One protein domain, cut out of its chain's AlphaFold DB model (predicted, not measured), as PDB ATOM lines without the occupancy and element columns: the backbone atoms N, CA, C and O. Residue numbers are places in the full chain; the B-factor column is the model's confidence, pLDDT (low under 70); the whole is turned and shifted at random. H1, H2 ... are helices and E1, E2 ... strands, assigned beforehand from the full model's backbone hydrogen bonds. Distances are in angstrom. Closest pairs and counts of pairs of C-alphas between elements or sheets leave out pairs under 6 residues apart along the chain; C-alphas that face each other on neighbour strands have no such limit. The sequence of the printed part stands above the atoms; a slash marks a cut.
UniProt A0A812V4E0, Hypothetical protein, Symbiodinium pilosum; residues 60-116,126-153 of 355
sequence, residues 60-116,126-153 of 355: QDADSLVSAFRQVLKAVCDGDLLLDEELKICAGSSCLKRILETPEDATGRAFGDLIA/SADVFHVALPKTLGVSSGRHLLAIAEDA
ATOM      1  N   GLN A  60     -46.353  16.031  13.489       68.00
ATOM      2  CA  GLN A  60     -45.317  16.337  12.503       68.00
ATOM      3  C   GLN A  60     -43.881  16.218  13.056       68.00
ATOM      4  O   GLN A  60     -42.973  15.784  12.339       68.00
ATOM      5  N   ASP A  61     -43.662  16.549  14.331       75.44
ATOM      6  CA  ASP A  61     -42.348  16.440  14.976       75.44
ATOM      7  C   ASP A  61     -42.021  14.990  15.325       75.44
ATOM      8  O   ASP A  61     -40.865  14.571  15.269       75.44
ATOM      9  N   ALA A  62     -43.043  14.194  15.630       77.25
ATOM     10  CA  ALA A  62     -42.887  12.778  15.904       77.25
ATOM     11  C   ALA A  62     -42.454  11.981  14.673       77.25
ATOM     12  O   ALA A  62     -41.485  11.226  14.751       77.25
ATOM     13  N   ASP A  63     -43.112  12.183  13.529       81.62
ATOM     14  CA  ASP A  63     -42.697  11.545  12.277       81.62
ATOM     15  C   ASP A  63     -41.286  11.999  11.869       81.62
ATOM     16  O   ASP A  63     -40.478  11.191  11.401       81.62
ATOM     17  N   SER A  64     -40.941  13.267  12.126       82.75
ATOM     18  CA  SER A  64     -39.587  13.794  11.909       82.75
ATOM     19  C   SER A  64     -38.553  13.130  12.823       82.75
ATOM     20  O   SER A  64     -37.469  12.768  12.363       82.75
ATOM     21  N   LEU A  65     -38.883  12.906  14.097       83.44
ATOM     22  CA  LEU A  65     -38.011  12.238  15.063       83.44
ATOM     23  C   LEU A  65     -37.824  10.756  14.727       83.44
ATOM     24  O   LEU A  65     -36.696  10.264  14.741       83.44
ATOM     25  N   VAL A  66     -38.900  10.055  14.364       86.69
ATOM     26  CA  VAL A  66     -38.833   8.664  13.897       86.69
ATOM     27  C   VAL A  66     -37.997   8.584  12.622       86.69
ATOM     28  O   VAL A  66     -37.124   7.726  12.523       86.69
ATOM     29  N   SER A  67     -38.188   9.503  11.673       85.06
ATOM     30  CA  SER A  67     -37.375   9.589  10.454       85.06
ATOM     31  C   SER A  67     -35.891   9.817  10.762       85.06
ATOM     32  O   SER A  67     -35.035   9.099  10.243       85.06
ATOM     33  N   ALA A  68     -35.568  10.742  11.672       84.06
ATOM     34  CA  ALA A  68     -34.195  10.996  12.102       84.06
ATOM     35  C   ALA A  68     -33.566   9.768  12.779       84.06
ATOM     36  O   ALA A  68     -32.425   9.415  12.483       84.06
ATOM     37  N   PHE A  69     -34.310   9.074  13.644       86.81
ATOM     38  CA  PHE A  69     -33.825   7.864  14.302       86.81
ATOM     39  C   PHE A  69     -33.599   6.728  13.299       86.81
ATOM     40  O   PHE A  69     -32.554   6.081  13.319       86.81
ATOM     41  N   ARG A  70     -34.515   6.545  12.344       88.00
ATOM     42  CA  ARG A  70     -34.344   5.610  11.221       88.00
ATOM     43  C   ARG A  70     -33.118   5.948  10.378       88.00
ATOM     44  O   ARG A  70     -32.379   5.050   9.992       88.00
ATOM     45  N   GLN A  71     -32.855   7.230  10.132       86.38
ATOM     46  CA  GLN A  71     -31.654   7.677   9.425       86.38
ATOM     47  C   GLN A  71     -30.370   7.289  10.176       86.38
ATOM     48  O   GLN A  71     -29.383   6.918   9.545       86.38
ATOM     49  N   VAL A  72     -30.384   7.344  11.512       84.06
ATOM     50  CA  VAL A  72     -29.273   6.870  12.351       84.06
ATOM     51  C   VAL A  72     -29.142   5.349  12.275       84.06
ATOM     52  O   VAL A  72     -28.036   4.861  12.064       84.06
ATOM     53  N   LEU A  73     -30.246   4.601  12.380       83.69
ATOM     54  CA  LEU A  73     -30.226   3.137  12.276       83.69
ATOM     55  C   LEU A  73     -29.679   2.666  10.929       83.69
ATOM     56  O   LEU A  73     -28.831   1.786  10.903       83.69
ATOM     57  N   LYS A  74     -30.051   3.318   9.823       85.94
ATOM     58  CA  LYS A  74     -29.499   3.029   8.487       85.94
ATOM     59  C   LYS A  74     -27.984   3.209   8.377       85.94
ATOM     60  O   LYS A  74     -27.384   2.714   7.430       85.94
ATOM     61  N   ALA A  75     -27.367   3.965   9.286       79.19
ATOM     62  CA  ALA A  75     -25.919   4.146   9.311       79.19
ATOM     63  C   ALA A  75     -25.187   3.065  10.126       79.19
ATOM     64  O   ALA A  75     -23.966   2.968  10.015       79.19
ATOM     65  N   VAL A  76     -25.905   2.312  10.965       82.00
ATOM     66  CA  VAL A  76     -25.335   1.355  11.930       82.00
ATOM     67  C   VAL A  76     -25.758  -0.084  11.633       82.00
ATOM     68  O   VAL A  76     -24.986  -0.999  11.890       82.00
ATOM     69  N   CYS A  77     -26.957  -0.276  11.091       91.50
ATOM     70  CA  CYS A  77     -27.591  -1.566  10.846       91.50
ATOM     71  C   CYS A  77     -27.838  -1.774   9.344       91.50
ATOM     72  O   CYS A  77     -27.975  -0.811   8.583       91.50
ATOM     73  N   ASP A  78     -27.953  -3.032   8.923       93.00
ATOM     74  CA  ASP A  78     -28.214  -3.407   7.528       93.00
ATOM     75  C   ASP A  78     -29.656  -3.134   7.092       93.00
ATOM     76  O   ASP A  78     -29.933  -2.984   5.894       93.00
ATOM     77  N   GLY A  79     -30.582  -3.042   8.047       93.00
ATOM     78  CA  GLY A  79     -31.977  -2.726   7.787       93.00
ATOM     79  C   GLY A  79     -32.706  -2.106   8.973       93.00
ATOM     80  O   GLY A  79     -32.341  -2.285  10.134       93.00
ATOM     81  N   ASP A  80     -33.767  -1.372   8.659       95.31
ATOM     82  CA  ASP A  80     -34.717  -0.811   9.611       95.31
ATOM     83  C   ASP A  80     -36.160  -1.100   9.166       95.31
ATOM     84  O   ASP A  80     -36.496  -0.956   7.987       95.31
ATOM     85  N   LEU A  81     -37.024  -1.474  10.111       96.00
ATOM     86  CA  LEU A  81     -38.443  -1.749   9.881       96.00
ATOM     87  C   LEU A  81     -39.305  -0.992  10.874       96.00
ATOM     88  O   LEU A  81     -39.016  -0.954  12.068       96.00
ATOM     89  N   LEU A  82     -40.402  -0.432  10.379       95.50
ATOM     90  CA  LEU A  82     -41.435   0.163  11.213       95.50
ATOM     91  C   LEU A  82     -42.654  -0.755  11.202       95.50
ATOM     92  O   LEU A  82     -43.194  -1.022  10.127       95.50
ATOM     93  N   LEU A  83     -43.073  -1.211  12.377       96.44
ATOM     94  CA  LEU A  83     -44.259  -2.033  12.573       96.44
ATOM     95  C   LEU A  83     -45.397  -1.247  13.239       96.44
ATOM     96  O   LEU A  83     -45.141  -0.305  14.000       96.44
ATOM     97  N   ASP A  84     -46.637  -1.657  12.979       95.19
ATOM     98  CA  ASP A  84     -47.825  -1.211  13.718       95.19
ATOM     99  C   ASP A  84     -48.012  -1.971  15.044       95.19
ATOM    100  O   ASP A  84     -47.150  -2.741  15.474       95.19
ATOM    101  N   GLU A  85     -49.134  -1.705  15.716       94.62
ATOM    102  CA  GLU A  85     -49.504  -2.279  17.012       94.62
ATOM    103  C   GLU A  85     -49.762  -3.788  16.906       94.62
ATOM    104  O   GLU A  85     -49.539  -4.528  17.864       94.62
ATOM    105  N   GLU A  86     -50.156  -4.259  15.722       96.06
ATOM    106  CA  GLU A  86     -50.331  -5.668  15.384       96.06
ATOM    107  C   GLU A  86     -49.042  -6.334  14.866       96.06
ATOM    108  O   GLU A  86     -49.083  -7.472  14.393       96.06
ATOM    109  N   LEU A  87     -47.894  -5.651  14.961       96.00
ATOM    110  CA  LEU A  87     -46.588  -6.106  14.475       96.00
ATOM    111  C   LEU A  87     -46.550  -6.390  12.961       96.00
ATOM    112  O   LEU A  87     -45.762  -7.219  12.494       96.00
ATOM    113  N   LYS A  88     -47.373  -5.698  12.170       96.75
ATOM    114  CA  LYS A  88     -47.323  -5.729  10.706       96.75
ATOM    115  C   LYS A  88     -46.410  -4.647  10.170       96.75
ATOM    116  O   LYS A  88     -46.291  -3.562  10.729       96.75
ATOM    117  N   ILE A  89     -45.768  -4.934   9.045       96.38
ATOM    118  CA  ILE A  89     -44.762  -4.047   8.462       96.38
ATOM    119  C   ILE A  89     -45.438  -2.849   7.796       96.38
ATOM    120  O   ILE A  89     -46.069  -2.984   6.753       96.38
ATOM    121  N   CYS A  90     -45.268  -1.656   8.357       94.38
ATOM    122  CA  CYS A  90     -45.763  -0.414   7.761       94.38
ATOM    123  C   CYS A  90     -44.765   0.208   6.782       94.38
ATOM    124  O   CYS A  90     -45.166   0.849   5.815       94.38
ATOM    125  N   ALA A  91     -43.462   0.094   7.064       93.19
ATOM    126  CA  ALA A  91     -42.416   0.699   6.244       93.19
ATOM    127  C   ALA A  91     -41.069  -0.017   6.393       93.19
ATOM    128  O   ALA A  91     -40.800  -0.669   7.399       93.19
ATOM    129  N   GLY A  92     -40.186   0.194   5.409       88.94
ATOM    130  CA  GLY A  92     -38.826  -0.358   5.410       88.94
ATOM    131  C   GLY A  92     -38.702  -1.749   4.787       88.94
ATOM    132  O   GLY A  92     -37.619  -2.313   4.804       88.94
ATOM    133  N   SER A  93     -39.756  -2.291   4.174       90.44
ATOM    134  CA  SER A  93     -39.750  -3.634   3.569       90.44
ATOM    135  C   SER A  93     -38.660  -3.850   2.507       90.44
ATOM    136  O   SER A  93     -38.232  -4.980   2.289       90.44
ATOM    137  N   SER A  94     -38.152  -2.787   1.875       90.12
ATOM    138  CA  SER A  94     -37.065  -2.882   0.896       90.12
ATOM    139  C   SER A  94     -35.749  -3.397   1.490       90.12
ATOM    140  O   SER A  94     -34.984  -4.039   0.770       90.12
ATOM    141  N   CYS A  95     -35.481  -3.166   2.781       88.94
ATOM    142  CA  CYS A  95     -34.296  -3.720   3.437       88.94
ATOM    143  C   CYS A  95     -34.449  -5.233   3.662       88.94
ATOM    144  O   CYS A  95     -33.539  -5.986   3.327       88.94
ATOM    145  N   LEU A  96     -35.631  -5.684   4.100       89.75
ATOM    146  CA  LEU A  96     -35.966  -7.106   4.228       89.75
ATOM    147  C   LEU A  96     -35.885  -7.824   2.889       89.75
ATOM    148  O   LEU A  96     -35.327  -8.908   2.821       89.75
ATOM    149  N   LYS A  97     -36.383  -7.194   1.821       91.56
ATOM    150  CA  LYS A  97     -36.296  -7.720   0.456       91.56
ATOM    151  C   LYS A  97     -34.858  -8.088   0.077       91.56
ATOM    152  O   LYS A  97     -34.615  -9.094  -0.577       91.56
ATOM    153  N   ARG A  98     -33.905  -7.251   0.496       89.75
ATOM    154  CA  ARG A  98     -32.475  -7.456   0.264       89.75
ATOM    155  C   ARG A  98     -31.889  -8.529   1.181       89.75
ATOM    156  O   ARG A  98     -31.125  -9.345   0.694       89.75
ATOM    157  N   ILE A  99     -32.230  -8.509   2.470       89.06
ATOM    158  CA  ILE A  99     -31.684  -9.444   3.469       89.06
ATOM    159  C   ILE A  99     -32.209 -10.867   3.236       89.06
ATOM    160  O   ILE A  99     -31.448 -11.821   3.286       89.06
ATOM    161  N   LEU A 100     -33.502 -11.010   2.946       88.31
ATOM    162  CA  LEU A 100     -34.170 -12.298   2.736       88.31
ATOM    163  C   LEU A 100     -34.156 -12.755   1.269       88.31
ATOM    164  O   LEU A 100     -34.671 -13.827   0.964       88.31
ATOM    165  N   GLU A 101     -33.640 -11.923   0.358       88.44
ATOM    166  CA  GLU A 101     -33.617 -12.166  -1.094       88.44
ATOM    167  C   GLU A 101     -35.007 -12.481  -1.700       88.44
ATOM    168  O   GLU A 101     -35.132 -13.112  -2.750       88.44
ATOM    169  N   THR A 102     -36.092 -12.025  -1.065       86.88
ATOM    170  CA  THR A 102     -37.461 -12.277  -1.538       86.88
ATOM    171  C   THR A 102     -37.865 -11.258  -2.606       86.88
ATOM    172  O   THR A 102     -37.605 -10.073  -2.445       86.88
ATOM    173  N   PRO A 103     -38.557 -11.626  -3.696       87.06
ATOM    174  CA  PRO A 103     -39.018 -10.647  -4.685       87.06
ATOM    175  C   PRO A 103     -40.234  -9.829  -4.211       87.06
ATOM    176  O   PRO A 103     -40.472  -8.735  -4.735       87.06
ATOM    177  N   GLU A 104     -40.982 -10.332  -3.229       91.81
ATOM    178  CA  GLU A 104     -42.248  -9.761  -2.763       91.81
ATOM    179  C   GLU A 104     -42.052  -8.595  -1.784       91.81
ATOM    180  O   GLU A 104     -41.112  -8.573  -0.989       91.81
ATOM    181  N   ASP A 105     -42.954  -7.613  -1.851       93.19
ATOM    182  CA  ASP A 105     -43.043  -6.551  -0.852       93.19
ATOM    183  C   ASP A 105     -43.743  -7.095   0.400       93.19
ATOM    184  O   ASP A 105     -44.866  -7.593   0.335       93.19
ATOM    185  N   ALA A 106     -43.066  -7.007   1.544       93.81
ATOM    186  CA  ALA A 106     -43.579  -7.483   2.824       93.81
ATOM    187  C   ALA A 106     -44.486  -6.463   3.543       93.81
ATOM    188  O   ALA A 106     -44.952  -6.735   4.648       93.81
ATOM    189  N   THR A 107     -44.733  -5.287   2.955       96.12
ATOM    190  CA  THR A 107     -45.598  -4.259   3.553       96.12
ATOM    191  C   THR A 107     -47.001  -4.816   3.827       96.12
ATOM    192  O   THR A 107     -47.642  -5.397   2.956       96.12
ATOM    193  N   GLY A 108     -47.483  -4.647   5.057       95.94
ATOM    194  CA  GLY A 108     -48.779  -5.129   5.538       95.94
ATOM    195  C   GLY A 108     -48.794  -6.575   6.043       95.94
ATOM    196  O   GLY A 108     -49.787  -6.975   6.654       95.94
ATOM    197  N   ARG A 109     -47.722  -7.358   5.848       95.75
ATOM    198  CA  ARG A 109     -47.605  -8.705   6.434       95.75
ATOM    199  C   ARG A 109     -47.210  -8.629   7.905       95.75
ATOM    200  O   ARG A 109     -46.474  -7.721   8.301       95.75
ATOM    201  N   ALA A 110     -47.681  -9.589   8.700       96.38
ATOM    202  CA  ALA A 110     -47.227  -9.741  10.075       96.38
ATOM    203  C   ALA A 110     -45.755 -10.166  10.075       96.38
ATOM    204  O   ALA A 110     -45.355 -11.066   9.337       96.38
ATOM    205  N   PHE A 111     -44.939  -9.524  10.909       94.88
ATOM    206  CA  PHE A 111     -43.508  -9.814  10.973       94.88
ATOM    207  C   PHE A 111     -43.226 -11.269  11.391       94.88
ATOM    208  O   PHE A 111     -42.279 -11.877  10.902       94.88
ATOM    209  N   GLY A 112     -44.085 -11.855  12.236       93.62
ATOM    210  CA  GLY A 112     -43.975 -13.256  12.659       93.62
ATOM    211  C   GLY A 112     -44.124 -14.268  11.518       93.62
ATOM    212  O   GLY A 112     -43.422 -15.275  11.518       93.62
ATOM    213  N   ASP A 113     -44.954 -13.975  10.513       92.69
ATOM    214  CA  ASP A 113     -45.158 -14.871   9.365       92.69
ATOM    215  C   ASP A 113     -43.880 -14.997   8.524       92.69
ATOM    216  O   ASP A 113     -43.589 -16.062   7.987       92.69
ATOM    217  N   LEU A 114     -43.070 -13.933   8.459       89.19
ATOM    218  CA  LEU A 114     -41.783 -13.955   7.757       89.19
ATOM    219  C   LEU A 114     -40.740 -14.832   8.452       89.19
ATOM    220  O   LEU A 114     -39.858 -15.362   7.785       89.19
ATOM    221  N   ILE A 115     -40.829 -14.964   9.778       88.31
ATOM    222  CA  ILE A 115     -39.919 -15.797  10.574       88.31
ATOM    223  C   ILE A 115     -40.367 -17.264  10.528       88.31
ATOM    224  O   ILE A 115     -39.533 -18.163  10.549       88.31
ATOM    225  N   ALA A 116     -41.678 -17.513  10.461       84.50
ATOM    226  CA  ALA A 116     -42.258 -18.852  10.522       84.50
ATOM    227  C   ALA A 116     -42.287 -19.608   9.177       84.50
ATOM    228  O   ALA A 116     -42.606 -20.797   9.170       84.50
ATOM    229  N   SER A 126     -28.638 -15.456   9.630       89.62
ATOM    230  CA  SER A 126     -28.478 -15.100  11.041       89.62
ATOM    231  C   SER A 126     -28.446 -13.582  11.148       89.62
ATOM    232  O   SER A 126     -27.670 -12.929  10.449       89.62
ATOM    233  N   ALA A 127     -29.304 -13.011  11.987       92.56
ATOM    234  CA  ALA A 127     -29.349 -11.572  12.185       92.56
ATOM    235  C   ALA A 127     -29.694 -11.207  13.630       92.56
ATOM    236  O   ALA A 127     -30.579 -11.807  14.244       92.56
ATOM    237  N   ASP A 128     -29.039 -10.165  14.131       93.75
ATOM    238  CA  ASP A 128     -29.386  -9.522  15.388       93.75
ATOM    239  C   ASP A 128     -30.544  -8.551  15.167       93.75
ATOM    240  O   ASP A 128     -30.506  -7.676  14.294       93.75
ATOM    241  N   VAL A 129     -31.582  -8.687  15.992       94.44
ATOM    242  CA  VAL A 129     -32.786  -7.859  15.918       94.44
ATOM    243  C   VAL A 129     -32.901  -7.002  17.174       94.44
ATOM    244  O   VAL A 129     -33.087  -7.503  18.283       94.44
ATOM    245  N   PHE A 130     -32.838  -5.686  16.992       93.75
ATOM    246  CA  PHE A 130     -33.016  -4.699  18.053       93.75
ATOM    247  C   PHE A 130     -34.419  -4.112  17.983       93.75
ATOM    248  O   PHE A 130     -34.850  -3.653  16.927       93.75
ATOM    249  N   HIS A 131     -35.122  -4.081  19.113       94.62
ATOM    250  CA  HIS A 131     -36.509  -3.626  19.196       94.62
ATOM    251  C   HIS A 131     -36.658  -2.401  20.091       94.62
ATOM    252  O   HIS A 131     -36.136  -2.359  21.204       94.62
ATOM    253  N   VAL A 132     -37.412  -1.413  19.608       92.88
ATOM    254  CA  VAL A 132     -37.799  -0.225  20.371       92.88
ATOM    255  C   VAL A 132     -39.291   0.028  20.179       92.88
ATOM    256  O   VAL A 132     -39.752   0.328  19.077       92.88
ATOM    257  N   ALA A 133     -40.065  -0.060  21.260       91.88
ATOM    258  CA  ALA A 133     -41.455   0.386  21.259       91.88
ATOM    259  C   ALA A 133     -41.510   1.921  21.284       91.88
ATOM    260  O   ALA A 133     -40.917   2.556  22.158       91.88
ATOM    261  N   LEU A 134     -42.221   2.520  20.329       88.56
ATOM    262  CA  LEU A 134     -42.398   3.966  20.266       88.56
ATOM    263  C   LEU A 134     -43.558   4.379  21.189       88.56
ATOM    264  O   LEU A 134     -44.652   3.817  21.090       88.56
ATOM    265  N   PRO A 135     -43.353   5.355  22.093       82.75
ATOM    266  CA  PRO A 135     -44.411   5.840  22.972       82.75
ATOM    267  C   PRO A 135     -45.632   6.349  22.191       82.75
ATOM    268  O   PRO A 135     -45.487   7.161  21.278       82.75
ATOM    269  N   LYS A 136     -46.847   5.978  22.622       83.06
ATOM    270  CA  LYS A 136     -48.118   6.492  22.058       83.06
ATOM    271  C   LYS A 136     -48.259   8.021  22.179       83.06
ATOM    272  O   LYS A 136     -49.076   8.636  21.508       83.06
ATOM    273  N   THR A 137     -47.453   8.656  23.033       68.00
ATOM    274  CA  THR A 137     -47.454  10.109  23.262       68.00
ATOM    275  C   THR A 137     -46.875  10.922  22.103       68.00
ATOM    276  O   THR A 137     -47.008  12.137  22.105       68.00
ATOM    277  N   LEU A 138     -46.260  10.283  21.107       68.38
ATOM    278  CA  LEU A 138     -45.699  10.924  19.910       68.38
ATOM    279  C   LEU A 138     -46.771  11.257  18.849       68.38
ATOM    280  O   LEU A 138     -46.501  11.230  17.658       68.38
ATOM    281  N   GLY A 139     -48.019  11.520  19.239       66.06
ATOM    282  CA  GLY A 139     -49.081  11.893  18.291       66.06
ATOM    283  C   GLY A 139     -49.462  10.807  17.272       66.06
ATOM    284  O   GLY A 139     -50.262  11.071  16.375       66.06
ATOM    285  N   VAL A 140     -48.930   9.590  17.409       68.31
ATOM    286  CA  VAL A 140     -49.355   8.422  16.642       68.31
ATOM    287  C   VAL A 140     -50.474   7.752  17.428       68.31
ATOM    288  O   VAL A 140     -50.285   7.337  18.569       68.31
ATOM    289  N   SER A 141     -51.662   7.678  16.831       71.06
ATOM    290  CA  SER A 141     -52.867   7.134  17.469       71.06
ATOM    291  C   SER A 141     -52.757   5.650  17.840       71.06
ATOM    292  O   SER A 141     -53.488   5.194  18.717       71.06
ATOM    293  N   SER A 142     -51.834   4.916  17.217       79.00
ATOM    294  CA  SER A 142     -51.530   3.513  17.493       79.00
ATOM    295  C   SER A 142     -50.087   3.337  17.966       79.00
ATOM    296  O   SER A 142     -49.186   4.092  17.587       79.00
ATOM    297  N   GLY A 143     -49.856   2.343  18.828       88.69
ATOM    298  CA  GLY A 143     -48.494   1.971  19.209       88.69
ATOM    299  C   GLY A 143     -47.718   1.539  17.965       88.69
ATOM    300  O   GLY A 143     -48.215   0.740  17.184       88.69
ATOM    301  N   ARG A 144     -46.518   2.078  17.748       93.00
ATOM    302  CA  ARG A 144     -45.629   1.620  16.672       93.00
ATOM    303  C   ARG A 144     -44.376   1.013  17.269       93.00
ATOM    304  O   ARG A 144     -43.927   1.416  18.342       93.00
ATOM    305  N   HIS A 145     -43.781   0.079  16.549       95.06
ATOM    306  CA  HIS A 145     -42.526  -0.543  16.941       95.06
ATOM    307  C   HIS A 145     -41.482  -0.291  15.868       95.06
ATOM    308  O   HIS A 145     -41.761  -0.396  14.678       95.06
ATOM    309  N   LEU A 146     -40.274   0.056  16.285       95.06
ATOM    310  CA  LEU A 146     -39.138   0.181  15.392       95.06
ATOM    311  C   LEU A 146     -38.204  -0.999  15.630       95.06
ATOM    312  O   LEU A 146     -37.810  -1.268  16.766       95.06
ATOM    313  N   LEU A 147     -37.868  -1.697  14.554       96.62
ATOM    314  CA  LEU A 147     -36.901  -2.782  14.547       96.62
ATOM    315  C   LEU A 147     -35.676  -2.358  13.742       96.62
ATOM    316  O   LEU A 147     -35.809  -1.802  12.651       96.62
ATOM    317  N   ALA A 148     -34.491  -2.640  14.267       95.88
ATOM    318  CA  ALA A 148     -33.239  -2.558  13.528       95.88
ATOM    319  C   ALA A 148     -32.677  -3.968  13.367       95.88
ATOM    320  O   ALA A 148     -32.706  -4.748  14.316       95.88
ATOM    321  N   ILE A 149     -32.188  -4.287  12.174       95.56
ATOM    322  CA  ILE A 149     -31.665  -5.607  11.832       95.56
ATOM    323  C   ILE A 149     -30.209  -5.437  11.423       95.56
ATOM    324  O   ILE A 149     -29.915  -4.682  10.493       95.56
ATOM    325  N   ALA A 150     -29.314  -6.122  12.123       94.44
ATOM    326  CA  ALA A 150     -27.914  -6.247  11.749       94.44
ATOM    327  C   ALA A 150     -27.671  -7.692  11.314       94.44
ATOM    328  O   ALA A 150     -27.889  -8.620  12.088       94.44
ATOM    329  N   GLU A 151     -27.291  -7.881  10.057       93.31
ATOM    330  CA  GLU A 151     -26.946  -9.199   9.544       93.31
ATOM    331  C   GLU A 151     -25.620  -9.635  10.167       93.31
ATOM    332  O   GLU A 151     -24.660  -8.863  10.219       93.31
ATOM    333  N   ASP A 152     -25.562 -10.874  10.645       91.94
ATOM    334  CA  ASP A 152     -24.323 -11.426  11.168       91.94
ATOM    335  C   ASP A 152     -23.329 -11.607  10.011       91.94
ATOM    336  O   ASP A 152     -23.617 -12.305   9.032       91.94
ATOM    337  N   ALA A 153     -22.159 -10.972  10.099       83.88
ATOM    338  CA  ALA A 153     -21.156 -10.976   9.033       83.88
ATOM    339  C   ALA A 153     -20.697 -12.398   8.676       83.88
ATOM    340  O   ALA A 153     -20.410 -12.688   7.509       83.88
TER     341      ALA A 153
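This is residues 60 to 116 and 126 to 153 of the 355 residues of the protein "Hypothetical protein" of Symbiodinium pilosum (UniProt A0A812V4E0). A four-stranded antiparallel sheet with a marked twist forms the core; the long helix H1 runs along its strands over one face, and the short helix H2 crosses E1 slantwise on the opposite side. A long link folds back from H2 to H3, a short helix off the sheet near edge strand E2. The 85 printed residues hold three named helices and four named strands, in the order H1 E1 E2 H2 H3 E3 E4; the sheet order is E2 E1 E4 E3, and the class is mixed, helices and strands. The whole is compact, with a radius of gyration of the C-alphas of 12.6 A and spans of 35 by 26 by 18 A.

Find C-alpha 60 at (-45.317, 16.337, 12.503); from there H1, residues 60 to 76, runs 25.0 A to C-alpha 76 at (-25.335, 1.355, 11.930). E1 follows at residues 79 to 83, 13.2 A, and E2 at residues 89 to 91, 5.7 A. Next come H2, residues 93 to 99, 9.9 A, and H3, residues 111 to 116, 9.1 A. After the cut look for E3, residues 127 to 134, 21.8 A, and E4, residues 144 to 151, 22.7 A, ending at C-alpha 151, (-26.946, -9.199, 9.544).

Start with inner strands E1 and E4, antiparallel at 158 degrees, where N 81 and O 147 are 2.8 A apart. Edge strand E3 is the antiparallel neighbour of E4 at 162 degrees and forms a hairpin with it, with N 130 and O 148 at 2.8 A. On the other side of E1 is edge strand E2, also its hairpin partner, at 117 degrees, with N 90 and O 82 at 2.8 A. The sheet is only just strongly twisted, its C-alphas up to 4.2 A off the best plane. H1, the sheet and H2 make three layers, helices on both faces of a sheet. H1 is over E1 and E4 at a height of 9.6 A, along the strands at 9 degrees to E1 on the local plane; its closest C-alphas to E1 are Leu 73 and Asp 80, 6.5 A. H2 is over E1 at 8.2 A, slantwise at 39 degrees on the local plane; the closest C-alphas are Gly 79 and Cys 95, 5.0 A. H3 is not on the sheet; its closest C-alphas to E2 are Phe 111 and Ile 89, 6.4 A. H1 and H2 are apart. Every O i to N i+4 pair is within hydrogen-bond range in H2, with 12 of 13 in H1 and 1 of 2 in H3.

The two C-alphas farthest apart, those of Ser 141 and Ala 153, are 37.5 A from each other. Residues 117 to 125 are not printed, and C-alphas 116 and 126 are 14.3 A apart across this cut. The link from H2 to H3 is long, with 11 residues. Mean pLDDT of the printed part is 88.7; residue 60 and residues 137 to 140 are under 70.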